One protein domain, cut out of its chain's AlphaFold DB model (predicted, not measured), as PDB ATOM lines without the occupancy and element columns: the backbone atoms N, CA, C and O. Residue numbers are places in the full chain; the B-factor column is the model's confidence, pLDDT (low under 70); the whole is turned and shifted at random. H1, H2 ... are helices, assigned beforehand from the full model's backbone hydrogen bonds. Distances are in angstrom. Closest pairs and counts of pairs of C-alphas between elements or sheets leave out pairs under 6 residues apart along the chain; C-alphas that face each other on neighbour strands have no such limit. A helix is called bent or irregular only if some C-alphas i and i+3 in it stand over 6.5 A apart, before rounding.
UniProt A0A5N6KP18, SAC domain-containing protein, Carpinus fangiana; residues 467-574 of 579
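AT A GLANCE: This is residues 467 to 574 of the 579 residues of the protein "SAC domain-containing protein" of Carpinus fangiana (UniProt A0A5N6KP18). This is a long helical hairpin, H1 and H2 side by side at a slant, whose loop sticks out at one end with residues 489 to 498. Beyond the hairpin's open end, H3 and the arm of H4 and H5 spread apart as a loose V with its corner near the start of H1, and H5 sticks out at the end farthest from the loop. The printed part has 108 residues with five named helices, H1 to H5 in order along the chain, and no named strand, and the class is all helix. The whole is only just loose, close to extended, with a radius of gyration of the C-alphas of 19.4 A. It spans 67 by 32 by 24 A, and the free loop and H5 make much of that length.

HOW THE PARTS SIT: Begin with the longest helix, H2, residues 497 to 519. H1, residues 467 to 487, touches it, with 27 pairs of C-alphas within 8 A. Look at the C-alphas of Cys 478 and Ser 506, the closest of the two helices, 4.8 A apart. Their lines stand at a steep tilt of 39 degrees, opposite ways, and the two form a helical hairpin. Now go to Leu 467, the one residue by which H1 touches H4, residues 553 to 562. H1 and H4 only just touch, with 3 pairs of C-alphas within 8 A, the closest being Leu 467 and Val 557 at 6.6 A. H3, residues 534 to 547, is close to H4 but not clearly touching it; the closest C-alphas, of Ala 547 and Gly 554, are 6.2 A apart. The lines of H3 and H4 are about perpendicular, at 77 degrees. H3 and H1 are apart, but only just, with their closest C-alphas at 8.4 A. H2 is apart from H3 and from H4. H5, residues 565 to 574, touches no helix; it and H4 meet only through their link. In the backbone, every O i to N i+4 pair of H2 and H3 is within hydrogen-bond range, against 14 of 17 in H1, 5 of 6 in H4 and 3 of 6 in H5.

IN THESE COORDINATES: Find C-alpha 497 at (-23.618, 39.012, -72.408); from there H2 runs 32.4 A to C-alpha 519 at (-19.472, 50.557, -42.420). Then go back to C-alpha 467 at (-34.224, 51.923, -47.808), where H1 begins; it measures 29.9 A to C-alpha 487. H1 is irregular, with C-alphas 469 and 472 7.1 A apart, and it has a kink of 27 degrees near residue 474. H3 runs 19.9 A from Gln 534 to Ala 547, and H4 goes from Leu 553 to Val 562. H5 starts at Asp 565 and ends at C-alpha 574 at (-54.349, 70.084, -33.456).

THE WHOLE: The two C-alphas farthest apart are those of Pro 492, in the loop of the hairpin, and Gly 574, 68.8 A. Residues 489 to 498, residues 529 to 535, and residues 561 to 574, of which 565 to 574 belong to H5, stand free. Without them the body spans 46 by 28 by 18 A. The printed part has no cut. The link from H2 to H3, residues 520 to 533, is long; that from H1 to H2 is short, and those from H3 to H4 and from H4 to H5 are tight. The mean pLDDT of the printed part is 78.1. Look for values under 70 at residues 489 to 490, 492 to 493, 496 and 558 to 574; H5 has a mean of 37.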
ATOM      1  N   LEU A 467     -35.410  52.166 -46.978       85.69
ATOM      2  CA  LEU A 467     -34.224  51.923 -47.808       85.69
ATOM      3  C   LEU A 467     -33.061  51.304 -47.026       85.69
ATOM      4  O   LEU A 467     -32.339  50.476 -47.561       85.69
ATOM      5  N   ILE A 468     -32.874  51.686 -45.761       86.75
ATOM      6  CA  ILE A 468     -31.834  51.112 -44.897       86.75
ATOM      7  C   ILE A 468     -32.251  49.707 -44.451       86.75
ATOM      8  O   ILE A 468     -31.410  48.804 -44.404       86.75
ATOM      9  N   GLN A 469     -33.546  49.513 -44.177       88.25
ATOM     10  CA  GLN A 469     -34.117  48.207 -43.844       88.25
ATOM     11  C   GLN A 469     -34.013  47.213 -45.010       88.25
ATOM     12  O   GLN A 469     -33.821  46.025 -44.767       88.25
ATOM     13  N   SER A 470     -34.108  47.674 -46.264       90.25
ATOM     14  CA  SER A 470     -34.085  46.806 -47.445       90.25
ATOM     15  C   SER A 470     -32.686  46.303 -47.829       90.25
ATOM     16  O   SER A 470     -32.591  45.264 -48.482       90.25
ATOM     17  N   VAL A 471     -31.601  46.964 -47.396       90.75
ATOM     18  CA  VAL A 471     -30.212  46.620 -47.783       90.75
ATOM     19  C   VAL A 471     -29.855  45.136 -47.586       90.75
ATOM     20  O   VAL A 471     -29.315  44.550 -48.525       90.75
ATOM     21  N   PRO A 472     -30.162  44.473 -46.450       91.31
ATOM     22  CA  PRO A 472     -29.841  43.054 -46.273       91.31
ATOM     23  C   PRO A 472     -30.620  42.144 -47.231       91.31
ATOM     24  O   PRO A 472     -30.095  41.131 -47.687       91.31
ATOM     25  N   TYR A 473     -31.859  42.513 -47.572       92.81
ATOM     26  CA  TYR A 473     -32.684  41.771 -48.525       92.81
ATOM     27  C   TYR A 473     -32.174  41.941 -49.957       92.81
ATOM     28  O   TYR A 473     -32.118  40.966 -50.704       92.81
ATOM     29  N   VAL A 474     -31.740  43.153 -50.321       93.06
ATOM     30  CA  VAL A 474     -31.085  43.422 -51.611       93.06
ATOM     31  C   VAL A 474     -29.781  42.632 -51.714       93.06
ATOM     32  O   VAL A 474     -29.566  41.958 -52.718       93.06
ATOM     33  N   LEU A 475     -28.956  42.627 -50.661       93.00
ATOM     34  CA  LEU A 475     -27.729  41.830 -50.604       93.00
ATOM     35  C   LEU A 475     -28.017  40.339 -50.826       93.00
ATOM     36  O   LEU A 475     -27.365  39.708 -51.657       93.00
ATOM     37  N   LEU A 476     -29.004  39.782 -50.117       92.88
ATOM     38  CA  LEU A 476     -29.395  38.379 -50.261       92.88
ATOM     39  C   LEU A 476     -29.893  38.070 -51.680       92.88
ATOM     40  O   LEU A 476     -29.489  37.065 -52.262       92.88
ATOM     41  N   GLY A 477     -30.721  38.949 -52.254       93.25
ATOM     42  CA  GLY A 477     -31.197  38.828 -53.631       93.25
ATOM     43  C   GLY A 477     -30.051  38.846 -54.646       93.25
ATOM     44  O   GLY A 477     -29.988  37.985 -55.520       93.25
ATOM     45  N   CYS A 478     -29.093  39.761 -54.499       92.88
ATOM     46  CA  CYS A 478     -27.917  39.824 -55.366       92.88
ATOM     47  C   CYS A 478     -27.036  38.573 -55.246       92.88
ATOM     48  O   CYS A 478     -26.604  38.038 -56.266       92.88
ATOM     49  N   LEU A 479     -26.805  38.065 -54.030       92.56
ATOM     50  CA  LEU A 479     -26.063  36.816 -53.820       92.56
ATOM     51  C   LEU A 479     -26.777  35.615 -54.451       92.56
ATOM     52  O   LEU A 479     -26.127  34.764 -55.057       92.56
ATOM     53  N   PHE A 480     -28.107  35.571 -54.365       91.94
ATOM     54  CA  PHE A 480     -28.921  34.550 -55.017       91.94
ATOM     55  C   PHE A 480     -28.791  34.597 -56.546       91.94
ATOM     56  O   PHE A 480     -28.562  33.561 -57.170       91.94
ATOM     57  N   PHE A 481     -28.840  35.785 -57.156       88.94
ATOM     58  CA  PHE A 481     -28.626  35.929 -58.600       88.94
ATOM     59  C   PHE A 481     -27.208  35.542 -59.032       88.94
ATOM     60  O   PHE A 481     -27.049  34.894 -60.066       88.94
ATOM     61  N   VAL A 482     -26.185  35.870 -58.235       89.12
ATOM     62  CA  VAL A 482     -24.801  35.429 -58.489       89.12
ATOM     63  C   VAL A 482     -24.692  33.903 -58.420       89.12
ATOM     64  O   VAL A 482     -24.061  33.297 -59.285       89.12
ATOM     65  N   PHE A 483     -25.337  33.276 -57.435       88.75
ATOM     66  CA  PHE A 483     -25.358  31.822 -57.275       88.75
ATOM     67  C   PHE A 483     -26.059  31.118 -58.444       88.75
ATOM     68  O   PHE A 483     -25.496  30.193 -59.033       88.75
ATOM     69  N   ILE A 484     -27.245  31.591 -58.847       87.69
ATOM     70  CA  ILE A 484     -27.965  31.055 -60.011       87.69
ATOM     71  C   ILE A 484     -27.137  31.220 -61.284       87.69
ATOM     72  O   ILE A 484     -26.985  30.263 -62.045       87.69
ATOM     73  N   ALA A 485     -26.565  32.405 -61.511       83.75
ATOM     74  CA  ALA A 485     -25.738  32.661 -62.687       83.75
ATOM     75  C   ALA A 485     -24.500  31.745 -62.748       83.75
ATOM     76  O   ALA A 485     -24.039  31.423 -63.843       83.75
ATOM     77  N   ALA A 486     -23.982  31.301 -61.597       83.12
ATOM     78  CA  ALA A 486     -22.850  30.382 -61.521       83.12
ATOM     79  C   ALA A 486     -23.225  28.914 -61.809       83.12
ATOM     80  O   ALA A 486     -22.409  28.194 -62.381       83.12
ATOM     81  N   ILE A 487     -24.431  28.471 -61.433       84.75
ATOM     82  CA  ILE A 487     -24.856  27.056 -61.510       84.75
ATOM     83  C   ILE A 487     -25.665  26.735 -62.771       84.75
ATOM     84  O   ILE A 487     -25.738  25.578 -63.184       84.75
ATOM     85  N   THR A 488     -26.273  27.736 -63.407       82.31
ATOM     86  CA  THR A 488     -27.121  27.509 -64.585       82.31
ATOM     87  C   THR A 488     -26.297  26.932 -65.743       82.31
ATOM     88  O   THR A 488     -25.440  27.611 -66.316       82.31
ATOM     89  N   HIS A 489     -26.568  25.670 -66.095       69.12
ATOM     90  CA  HIS A 489     -25.984  25.001 -67.256       69.12
ATOM     91  C   HIS A 489     -26.467  25.666 -68.549       69.12
ATOM     92  O   HIS A 489     -27.646  25.970 -68.713       69.12
ATOM     93  N   ARG A 490     -25.528  25.918 -69.463       66.25
ATOM     94  CA  ARG A 490     -25.750  26.718 -70.672       66.25
ATOM     95  C   ARG A 490     -25.819  25.841 -71.917       66.25
ATOM     96  O   ARG A 490     -25.036  24.905 -72.049       66.25
ATOM     97  N   LEU A 491     -26.719  26.196 -72.834       72.06
ATOM     98  CA  LEU A 491     -26.746  25.659 -74.195       72.06
ATOM     99  C   LEU A 491     -25.691  26.371 -75.070       72.06
ATOM    100  O   LEU A 491     -25.479  27.575 -74.869       72.06
ATOM    101  N   PRO A 492     -25.064  25.671 -76.040       69.25
ATOM    102  CA  PRO A 492     -23.949  26.192 -76.844       69.25
ATOM    103  C   PRO A 492     -24.240  27.494 -77.612       69.25
ATOM    104  O   PRO A 492     -23.340  28.314 -77.752       69.25
ATOM    105  N   ASP A 493     -25.493  27.724 -78.025       69.69
ATOM    106  CA  ASP A 493     -25.882  28.824 -78.931       69.69
ATOM    107  C   ASP A 493     -26.493  30.056 -78.228       69.69
ATOM    108  O   ASP A 493     -27.060  30.945 -78.863       69.69
ATOM    109  N   SER A 494     -26.418  30.132 -76.895       70.25
ATOM    110  CA  SER A 494     -27.043  31.217 -76.120       70.25
ATOM    111  C   SER A 494     -26.135  32.446 -75.941       70.25
ATOM    112  O   SER A 494     -24.945  32.334 -75.638       70.25
ATOM    113  N   SER A 495     -26.698  33.656 -76.093       71.25
ATOM    114  CA  SER A 495     -25.945  34.914 -75.953       71.25
ATOM    115  C   SER A 495     -25.337  35.076 -74.546       71.25
ATOM    116  O   SER A 495     -26.028  34.995 -73.529       71.25
ATOM    117  N   LEU A 496     -24.025  35.318 -74.482       69.06
ATOM    118  CA  LEU A 496     -23.243  35.294 -73.234       69.06
ATOM    119  C   LEU A 496     -23.376  36.564 -72.380       69.06
ATOM    120  O   LEU A 496     -23.102  36.541 -71.178       69.06
ATOM    121  N   TRP A 497     -23.740  37.681 -73.001       75.81
ATOM    122  CA  TRP A 497     -23.618  39.012 -72.408       75.81
ATOM    123  C   TRP A 497     -24.687  39.364 -71.365       75.81
ATOM    124  O   TRP A 497     -24.297  39.883 -70.321       75.81
ATOM    125  N   PRO A 498     -25.987  39.053 -71.544       81.56
ATOM    126  CA  PRO A 498     -27.015  39.433 -70.568       81.56
ATOM    127  C   PRO A 498     -26.812  38.788 -69.191       81.56
ATOM    128  O   PRO A 498     -26.898  39.457 -68.163       81.56
ATOM    129  N   LEU A 499     -26.466  37.495 -69.161       79.06
ATOM    130  CA  LEU A 499     -26.229  36.759 -67.916       79.06
ATOM    131  C   LEU A 499     -24.938  37.218 -67.221       79.06
ATOM    132  O   LEU A 499     -24.913  37.379 -66.002       79.06
ATOM    133  N   ARG A 500     -23.871  37.480 -67.992       81.75
ATOM    134  CA  ARG A 500     -22.613  38.028 -67.456       81.75
ATOM    135  C   ARG A 500     -22.794  39.446 -66.927       81.75
ATOM    136  O   ARG A 500     -22.267  39.759 -65.866       81.75
ATOM    137  N   PHE A 501     -23.566  40.280 -67.620       86.25
ATOM    138  CA  PHE A 501     -23.908  41.619 -67.153       86.25
ATOM    139  C   PHE A 501     -24.688  41.558 -65.838       86.25
ATOM    140  O   PHE A 501     -24.293  42.212 -64.877       86.25
ATOM    141  N   LEU A 502     -25.727  40.718 -65.755       85.62
ATOM    142  CA  LEU A 502     -26.491  40.520 -64.522       85.62
ATOM    143  C   LEU A 502     -25.601  40.032 -63.372       85.62
ATOM    144  O   LEU A 502     -25.743  40.515 -62.249       85.62
ATOM    145  N   GLN A 503     -24.666  39.118 -63.637       86.88
ATOM    146  CA  GLN A 503     -23.721  38.619 -62.639       86.88
ATOM    147  C   GLN A 503     -22.763  39.717 -62.152       86.88
ATOM    148  O   GLN A 503     -22.580  39.870 -60.944       86.88
ATOM    149  N   ILE A 504     -22.173  40.498 -63.063       89.75
ATOM    150  CA  ILE A 504     -21.260  41.604 -62.722       89.75
ATOM    151  C   ILE A 504     -22.010  42.686 -61.946       89.75
ATOM    152  O   ILE A 504     -21.555  43.105 -60.882       89.75
ATOM    153  N   PHE A 505     -23.187  43.085 -62.431       91.50
ATOM    154  CA  PHE A 505     -24.049  44.055 -61.769       91.50
ATOM    155  C   PHE A 505     -24.449  43.581 -60.368       91.50
ATOM    156  O   PHE A 505     -24.241  44.299 -59.394       91.50
ATOM    157  N   SER A 506     -24.928  42.340 -60.236       91.75
ATOM    158  CA  SER A 506     -25.316  41.769 -58.938       91.75
ATOM    159  C   SER A 506     -24.126  41.656 -57.985       91.75
ATOM    160  O   SER A 506     -24.279  41.904 -56.795       91.75
ATOM    161  N   THR A 507     -22.928  41.350 -58.489       93.06
ATOM    162  CA  THR A 507     -21.703  41.310 -57.673       93.06
ATOM    163  C   THR A 507     -21.302  42.708 -57.200       93.06
ATOM    164  O   THR A 507     -20.951  42.878 -56.035       93.06
ATOM    165  N   ALA A 508     -21.398  43.724 -58.064       93.38
ATOM    166  CA  ALA A 508     -21.108  45.110 -57.706       93.38
ATOM    167  C   ALA A 508     -22.099  45.647 -56.659       93.38
ATOM    168  O   ALA A 508     -21.682  46.226 -55.656       93.38
ATOM    169  N   VAL A 509     -23.399  45.391 -56.846       92.88
ATOM    170  CA  VAL A 509     -24.441  45.772 -55.881       92.88
ATOM    171  C   VAL A 509     -24.265  45.013 -54.564       92.88
ATOM    172  O   VAL A 509     -24.307  45.634 -53.506       92.88
ATOM    173  N   ALA A 510     -23.977  43.707 -54.598       92.75
ATOM    174  CA  ALA A 510     -23.677  42.931 -53.393       92.75
ATOM    175  C   ALA A 510     -22.443  43.473 -52.653       92.75
ATOM    176  O   ALA A 510     -22.472  43.609 -51.431       92.75
ATOM    177  N   GLY A 511     -21.383  43.833 -53.381       92.81
ATOM    178  CA  GLY A 511     -20.186  44.455 -52.817       92.81
ATOM    179  C   GLY A 511     -20.491  45.791 -52.141       92.81
ATOM    180  O   GLY A 511     -20.061  46.019 -51.009       92.81
ATOM    181  N   TYR A 512     -21.295  46.644 -52.784       92.94
ATOM    182  CA  TYR A 512     -21.732  47.912 -52.202       92.94
ATOM    183  C   TYR A 512     -22.613  47.708 -50.962       92.94
ATOM    184  O   TYR A 512     -22.312  48.273 -49.913       92.94
ATOM    185  N   CYS A 513     -23.651  46.865 -51.032       92.06
ATOM    186  CA  CYS A 513     -24.523  46.574 -49.891       92.06
ATOM    187  C   CYS A 513     -23.743  45.959 -48.720       92.06
ATOM    188  O   CYS A 513     -23.947  46.353 -47.574       92.06
ATOM    189  N   GLY A 514     -22.814  45.040 -49.000       90.06
ATOM    190  CA  GLY A 514     -21.929  44.456 -47.995       90.06
ATOM    191  C   GLY A 514     -21.025  45.503 -47.342       90.06
ATOM    192  O   GLY A 514     -20.934  45.557 -46.115       90.06
ATOM    193  N   ASN A 515     -20.416  46.389 -48.137       90.69
ATOM    194  CA  ASN A 515     -19.602  47.491 -47.623       90.69
ATOM    195  C   ASN A 515     -20.437  48.492 -46.803       90.69
ATOM    196  O   ASN A 515     -20.005  48.934 -45.738       90.69
ATOM    197  N   PHE A 516     -21.654  48.812 -47.244       90.81
ATOM    198  CA  PHE A 516     -22.580  49.676 -46.514       90.81
ATOM    199  C   PHE A 516     -22.976  49.064 -45.163       90.81
ATOM    200  O   PHE A 516     -22.903  49.724 -44.128       90.81
ATOM    201  N   MET A 517     -23.319  47.772 -45.136       89.94
ATOM    202  CA  MET A 517     -23.614  47.060 -43.888       89.94
ATOM    203  C   MET A 517     -22.398  46.985 -42.960       89.94
ATOM    204  O   MET A 517     -22.550  47.122 -41.750       89.94
ATOM    205  N   TRP A 518     -21.193  46.798 -43.501       87.44
ATOM    206  CA  TRP A 518     -19.962  46.743 -42.709       87.44
ATOM    207  C   TRP A 518     -19.580  48.102 -42.105       87.44
ATOM    208  O   TRP A 518     -19.139  48.187 -40.958       87.44
ATOM    209  N   THR A 519     -19.764  49.185 -42.863       87.94
ATOM    210  CA  THR A 519     -19.472  50.557 -42.420       87.94
ATOM    211  C   THR A 519     -20.512  51.076 -41.425       87.94
ATOM    212  O   THR A 519     -20.138  51.670 -40.411       87.94
ATOM    213  N   HIS A 520     -21.795  50.784 -41.654       88.56
ATOM    214  CA  HIS A 520     -22.924  51.173 -40.801       88.56
ATOM    215  C   HIS A 520     -23.457  50.012 -39.947       88.56
ATOM    216  O   HIS A 520     -24.655  49.913 -39.684       88.56
ATOM    217  N   GLY A 521     -22.566  49.131 -39.485       85.69
ATOM    218  CA  GLY A 521     -22.950  47.888 -38.813       85.69
ATOM    219  C   GLY A 521     -23.780  48.060 -37.542       85.69
ATOM    220  O   GLY A 521     -24.600  47.197 -37.247       85.69
ATOM    221  N   THR A 522     -23.660  49.188 -36.829       86.38
ATOM    222  CA  THR A 522     -24.509  49.490 -35.657       86.38
ATOM    223  C   THR A 522     -25.996  49.521 -35.994       86.38
ATOM    224  O   THR A 522     -26.802  49.184 -35.133       86.38
ATOM    225  N   LEU A 523     -26.371  49.873 -37.229       86.62
ATOM    226  CA  LEU A 523     -27.767  49.865 -37.661       86.62
ATOM    227  C   LEU A 523     -28.311  48.447 -37.793       86.62
ATOM    228  O   LEU A 523     -29.512  48.264 -37.645       86.62
ATOM    229  N   TYR A 524     -27.462  47.467 -38.098       88.88
ATOM    230  CA  TYR A 524     -27.858  46.093 -38.424       88.88
ATOM    231  C   TYR A 524     -27.698  45.113 -37.259       88.88
ATOM    232  O   TYR A 524     -28.117  43.961 -37.374       88.88
ATOM    233  N   VAL A 525     -27.128  45.563 -36.141       88.25
ATOM    234  CA  VAL A 525     -27.150  44.821 -34.879       88.25
ATOM    235  C   VAL A 525     -28.574  44.837 -34.322       88.25
ATOM    236  O   VAL A 525     -29.235  45.875 -34.284       88.25
ATOM    237  N   ASN A 526     -29.055  43.677 -33.885       89.44
ATOM    238  CA  ASN A 526     -30.340  43.544 -33.218       89.44
ATOM    239  C   ASN A 526     -30.179  43.912 -31.737       89.44
ATOM    240  O   ASN A 526     -29.827  43.065 -30.913       89.44
ATOM    241  N   TRP A 527     -30.368  45.194 -31.434       88.69
ATOM    242  CA  TRP A 527     -30.302  45.745 -30.081       88.69
ATOM    243  C   TRP A 527     -31.504  45.305 -29.225       88.69
ATOM    244  O   TRP A 527     -32.569  45.034 -29.788       88.69
ATOM    245  N   PRO A 528     -31.363  45.228 -27.883       89.56
ATOM    246  CA  PRO A 528     -32.522  45.116 -26.992       89.56
ATOM    247  C   PRO A 528     -33.483  46.276 -27.253       89.56
ATOM    248  O   PRO A 528     -33.027  47.367 -27.587       89.56
ATOM    249  N   LYS A 529     -34.789  46.053 -27.132       87.00
ATOM    250  CA  LYS A 529     -35.811  47.074 -27.412       87.00
ATOM    251  C   LYS A 529     -36.504  47.591 -26.157       87.00
ATOM    252  O   LYS A 529     -37.001  48.712 -26.178       87.00
ATOM    253  N   LEU A 530     -36.537  46.799 -25.084       85.88
ATOM    254  CA  LEU A 530     -37.218  47.170 -23.842       85.88
ATOM    255  C   LEU A 530     -36.366  48.127 -23.009       85.88
ATOM    256  O   LEU A 530     -36.821  49.213 -22.663       85.88
ATOM    257  N   ASN A 531     -35.114  47.748 -22.751       85.12
ATOM    258  CA  ASN A 531     -34.142  48.575 -22.045       85.12
ATOM    259  C   ASN A 531     -32.916  48.813 -22.941       85.12
ATOM    260  O   ASN A 531     -31.948  48.051 -22.933       85.12
ATOM    261  N   THR A 532     -32.989  49.844 -23.786       84.19
ATOM    262  CA  THR A 532     -31.895  50.202 -24.703       84.19
ATOM    263  C   THR A 532     -30.795  50.962 -23.956       84.19
ATOM    264  O   THR A 532     -31.055  52.038 -23.416       84.19
ATOM    265  N   PRO A 533     -29.538  50.476 -23.949       82.69
ATOM    266  CA  PRO A 533     -28.440  51.236 -23.361       82.69
ATOM    267  C   PRO A 533     -28.222  52.570 -24.088       82.69
ATOM    268  O   PRO A 533     -28.277  52.622 -25.317       82.69
ATOM    269  N   GLN A 534     -27.887  53.635 -23.354       83.00
ATOM    270  CA  GLN A 534     -27.680  54.981 -23.923       83.00
ATOM    271  C   GLN A 534     -26.625  55.007 -25.043       83.00
ATOM    272  O   GLN A 534     -26.840  55.578 -26.107       83.00
ATOM    273  N   TYR A 535     -25.508  54.296 -24.873       81.44
ATOM    274  CA  TYR A 535     -24.477  54.212 -25.913       81.44
ATOM    275  C   TYR A 535     -24.975  53.540 -27.207       81.44
ATOM    276  O   TYR A 535     -24.417  53.762 -28.285       81.44
ATOM    277  N   ALA A 536     -25.999  52.683 -27.119       82.69
ATOM    278  CA  ALA A 536     -26.592  52.030 -28.278       82.69
ATOM    279  C   ALA A 536     -27.512  52.995 -29.033       82.69
ATOM    280  O   ALA A 536     -27.442  53.054 -30.261       82.69
ATOM    281  N   THR A 537     -28.325  53.784 -28.323       84.56
ATOM    282  CA  THR A 537     -29.209  54.782 -28.944       84.56
ATOM    283  C   THR A 537     -28.400  55.876 -29.643       84.56
ATOM    284  O   THR A 537     -28.652  56.165 -30.815       84.56
ATOM    285  N   GLU A 538     -27.357  56.392 -28.987       85.12
ATOM    286  CA  GLU A 538     -26.395  57.332 -29.575       85.12
ATOM    287  C   GLU A 538     -25.691  56.726 -30.797       85.12
ATOM    288  O   GLU A 538     -25.650  57.331 -31.869       85.12
ATOM    289  N   GLY A 539     -25.202  55.486 -30.682       83.56
ATOM    290  CA  GLY A 539     -24.505  54.799 -31.769       83.56
ATOM    291  C   GLY A 539     -25.377  54.517 -32.998       83.56
ATOM    292  O   GLY A 539     -24.876  54.532 -34.129       83.56
ATOM    293  N   VAL A 540     -26.674  54.264 -32.803       85.38
ATOM    294  CA  VAL A 540     -27.653  54.120 -33.891       85.38
ATOM    295  C   VAL A 540     -27.937  55.478 -34.530       85.38
ATOM    296  O   VAL A 540     -27.897  55.584 -35.758       85.38
ATOM    297  N   GLN A 541     -28.152  56.523 -33.729       86.31
ATOM    298  CA  GLN A 541     -28.425  57.869 -34.232       86.31
ATOM    299  C   GLN A 541     -27.249  58.426 -35.046       86.31
ATOM    300  O   GLN A 541     -27.436  58.907 -36.167       86.31
ATOM    301  N   ASP A 542     -26.025  58.272 -34.546       86.75
ATOM    302  CA  ASP A 542     -24.801  58.652 -35.252       86.75
ATOM    303  C   ASP A 542     -24.653  57.918 -36.584       86.75
ATOM    304  O   ASP A 542     -24.238  58.495 -37.598       86.75
ATOM    305  N   ALA A 543     -24.983  56.627 -36.605       85.69
ATOM    306  CA  ALA A 543     -24.899  55.830 -37.815       85.69
ATOM    307  C   ALA A 543     -25.979  56.199 -38.833       85.69
ATOM    308  O   ALA A 543     -25.675  56.209 -40.026       85.69
ATOM    309  N   LEU A 544     -27.184  56.571 -38.388       86.00
ATOM    310  CA  LEU A 544     -28.230  57.122 -39.253       86.00
ATOM    311  C   LEU A 544     -27.785  58.450 -39.872       86.00
ATOM    312  O   LEU A 544     -27.881  58.623 -41.085       86.00
ATOM    313  N   VAL A 545     -27.231  59.365 -39.071       86.56
ATOM    314  CA  VAL A 545     -26.707  60.648 -39.566       86.56
ATOM    315  C   VAL A 545     -25.619  60.410 -40.614       86.56
ATOM    316  O   VAL A 545     -25.647  61.028 -41.679       86.56
ATOM    317  N   LYS A 546     -24.694  59.475 -40.369       86.38
ATOM    318  CA  LYS A 546     -23.655  59.107 -41.345       86.38
ATOM    319  C   LYS A 546     -24.244  58.462 -42.603       86.38
ATOM    320  O   LYS A 546     -23.825  58.824 -43.695       86.38
ATOM    321  N   ALA A 547     -25.244  57.590 -42.476       84.94
ATOM    322  CA  ALA A 547     -25.915  56.959 -43.614       84.94
ATOM    323  C   ALA A 547     -26.628  57.982 -44.516       84.94
ATOM    324  O   ALA A 547     -26.611  57.851 -45.735       84.94
ATOM    325  N   THR A 548     -27.193  59.061 -43.953       81.25
ATOM    326  CA  THR A 548     -27.788  60.145 -44.768       81.25
ATOM    327  C   THR A 548     -26.766  60.968 -45.561       81.25
ATOM    328  O   THR A 548     -27.154  61.747 -46.435       81.25
ATOM    329  N   LYS A 549     -25.471  60.827 -45.250       83.31
ATOM    330  CA  LYS A 549     -24.360  61.468 -45.964       83.31
ATOM    331  C   LYS A 549     -23.727  60.548 -47.016       83.31
ATOM    332  O   LYS A 549     -22.815  60.994 -47.705       83.31
ATOM    333  N   ASP A 550     -24.187  59.302 -47.145       84.38
ATOM    334  CA  ASP A 550     -23.709  58.383 -48.177       84.38
ATOM    335  C   ASP A 550     -24.055  58.916 -49.585       84.38
ATOM    336  O   ASP A 550     -25.178  59.393 -49.789       84.38
ATOM    337  N   PRO A 551     -23.130  58.859 -50.560       77.94
ATOM    338  CA  PRO A 551     -23.335  59.448 -51.884       77.94
ATOM    339  C   PRO A 551     -24.461  58.793 -52.697       77.94
ATOM    340  O   PRO A 551     -25.064  59.467 -53.529       77.94
ATOM    341  N   LEU A 552     -24.764  57.509 -52.466       77.00
ATOM    342  CA  LEU A 552     -25.774  56.766 -53.227       77.00
ATOM    343  C   LEU A 552     -27.096  56.661 -52.461       77.00
ATOM    344  O   LEU A 552     -28.158  56.950 -53.015       77.00
ATOM    345  N   LEU A 553     -27.050  56.286 -51.179       77.06
ATOM    346  CA  LEU A 553     -28.262  56.103 -50.370       77.06
ATOM    347  C   LEU A 553     -28.744  57.395 -49.694       77.06
ATOM    348  O   LEU A 553     -29.943  57.553 -49.458       77.06
ATOM    349  N   GLY A 554     -27.850  58.346 -49.415       75.12
ATOM    350  CA  GLY A 554     -28.170  59.583 -48.700       75.12
ATOM    351  C   GLY A 554     -29.261  60.440 -49.362       75.12
ATOM    352  O   GLY A 554     -30.227  60.798 -48.677       75.12
ATOM    353  N   PRO A 555     -29.177  60.745 -50.674       73.94
ATOM    354  CA  PRO A 555     -30.210  61.504 -51.385       73.94
ATOM    355  C   PRO A 555     -31.587  60.817 -51.370       73.94
ATOM    356  O   PRO A 555     -32.610  61.468 -51.149       73.94
ATOM    357  N   LEU A 556     -31.614  59.489 -51.522       72.06
ATOM    358  CA  LEU A 556     -32.841  58.685 -51.558       72.06
ATOM    359  C   LEU A 556     -33.518  58.597 -50.179       72.06
ATOM    360  O   LEU A 556     -34.743  58.687 -50.070       72.06
ATOM    361  N   VAL A 557     -32.725  58.487 -49.110       72.38
ATOM    362  CA  VAL A 557     -33.220  58.474 -47.724       72.38
ATOM    363  C   VAL A 557     -33.774  59.845 -47.316       72.38
ATOM    364  O   VAL A 557     -34.812  59.912 -46.653       72.38
ATOM    365  N   LYS A 558     -33.138  60.946 -47.741       64.19
ATOM    366  CA  LYS A 558     -33.614  62.317 -47.469       64.19
ATOM    367  C   LYS A 558     -34.945  62.621 -48.161       64.19
ATOM    368  O   LYS A 558     -35.831  63.190 -47.527       64.19
ATOM    369  N   HIS A 559     -35.127  62.193 -49.412       55.34
ATOM    370  CA  HIS A 559     -36.403  62.359 -50.120       55.34
ATOM    371  C   HIS A 559     -37.543  61.505 -49.545       55.34
ATOM    372  O   HIS A 559     -38.695  61.935 -49.575       55.34
ATOM    373  N   GLY A 560     -37.241  60.351 -48.941       50.22
ATOM    374  CA  GLY A 560     -38.235  59.544 -48.224       50.22
ATOM    375  C   GLY A 560     -38.812  60.227 -46.975       50.22
ATOM    376  O   GLY A 560     -39.977  60.010 -46.647       50.22
ATOM    377  N   ARG A 561     -38.035  61.096 -46.307       48.56
ATOM    378  CA  ARG A 561     -38.464  61.836 -45.103       48.56
ATOM    379  C   ARG A 561     -39.492  62.933 -45.415       48.56
ATOM    380  O   ARG A 561     -40.466  63.076 -44.685       48.56
ATOM    381  N   VAL A 562     -39.345  63.617 -46.554       39.31
ATOM    382  CA  VAL A 562     -40.247  64.706 -46.992       39.31
ATOM    383  C   VAL A 562     -41.682  64.217 -47.246       39.31
ATOM    384  O   VAL A 562     -42.631  64.982 -47.113       39.31
ATOM    385  N   ARG A 563     -41.881  62.926 -47.546       37.75
ATOM    386  CA  ARG A 563     -43.220  62.349 -47.761       37.75
ATOM    387  C   ARG A 563     -43.946  61.924 -46.476       37.75
ATOM    388  O   ARG A 563     -45.154  61.720 -46.527       37.75
ATOM    389  N   SER A 564     -43.238  61.783 -45.351       40.78
ATOM    390  CA  SER A 564     -43.792  61.276 -44.082       40.78
ATOM    391  C   SER A 564     -44.236  62.391 -43.124       40.78
ATOM    392  O   SER A 564     -45.218  62.210 -42.404       40.78
ATOM    393  N   ASP A 565     -43.565  63.548 -43.127       39.69
ATOM    394  CA  ASP A 565     -43.884  64.646 -42.193       39.69
ATOM    395  C   ASP A 565     -45.177  65.393 -42.539       39.69
ATOM    396  O   ASP A 565     -45.837  65.920 -41.644       39.69
ATOM    397  N   GLY A 566     -45.630  65.348 -43.798       34.22
ATOM    398  CA  GLY A 566     -46.903  65.957 -44.211       34.22
ATOM    399  C   GLY A 566     -48.143  65.363 -43.524       34.22
ATOM    400  O   GLY A 566     -49.214  65.960 -43.576       34.22
ATOM    401  N   ARG A 567     -48.012  64.203 -42.862       37.50
ATOM    402  CA  ARG A 567     -49.104  63.548 -42.123       37.50
ATOM    403  C   ARG A 567     -48.948  63.630 -40.597       37.50
ATOM    404  O   ARG A 567     -49.941  63.468 -39.897       37.50
ATOM    405  N   MET A 568     -47.742  63.908 -40.093       36.16
ATOM    406  CA  MET A 568     -47.459  64.075 -38.656       36.16
ATOM    407  C   MET A 568     -47.601  65.533 -38.198       36.16
ATOM    408  O   MET A 568     -48.128  65.768 -37.114       36.16
ATOM    409  N   ALA A 569     -47.252  66.515 -39.040       32.53
ATOM    410  CA  ALA A 569     -47.413  67.935 -38.703       32.53
ATOM    411  C   ALA A 569     -48.887  68.318 -38.442       32.53
ATOM    412  O   ALA A 569     -49.189  69.065 -37.514       32.53
ATOM    413  N   HIS A 570     -49.824  67.705 -39.174       34.31
ATOM    414  CA  HIS A 570     -51.260  67.942 -38.998       34.31
ATOM    415  C   HIS A 570     -51.859  67.331 -37.716       34.31
ATOM    416  O   HIS A 570     -52.971  67.696 -37.337       34.31
ATOM    417  N   LEU A 571     -51.151  66.412 -37.046       41.59
ATOM    418  CA  LEU A 571     -51.594  65.794 -35.788       41.59
ATOM    419  C   LEU A 571     -51.029  66.513 -34.550       41.59
ATOM    420  O   LEU A 571     -51.677  66.500 -33.503       41.59
ATOM    421  N   GLU A 572     -49.881  67.189 -34.664       39.66
ATOM    422  CA  GLU A 572     -49.316  68.003 -33.575       39.66
ATOM    423  C   GLU A 572     -49.870  69.440 -33.535       39.66
ATOM    424  O   GLU A 572     -50.044  69.995 -32.447       39.66
ATOM    425  N   GLU A 573     -50.263  70.027 -34.673       36.31
ATOM    426  CA  GLU A 573     -50.907  71.356 -34.693       36.31
ATOM    427  C   GLU A 573     -52.333  71.367 -34.106       36.31
ATOM    428  O   GLU A 573     -52.810  72.406 -33.647       36.31
ATOM    429  N   GLY A 574     -52.998  70.209 -34.020       34.50
ATOM    430  CA  GLY A 574     -54.349  70.084 -33.456       34.50
ATOM    431  C   GLY A 574     -54.445  70.237 -31.930       34.50
ATOM    432  O   GLY A 574     -55.551  70.332 -31.404       34.50
TER     433      GLY A 574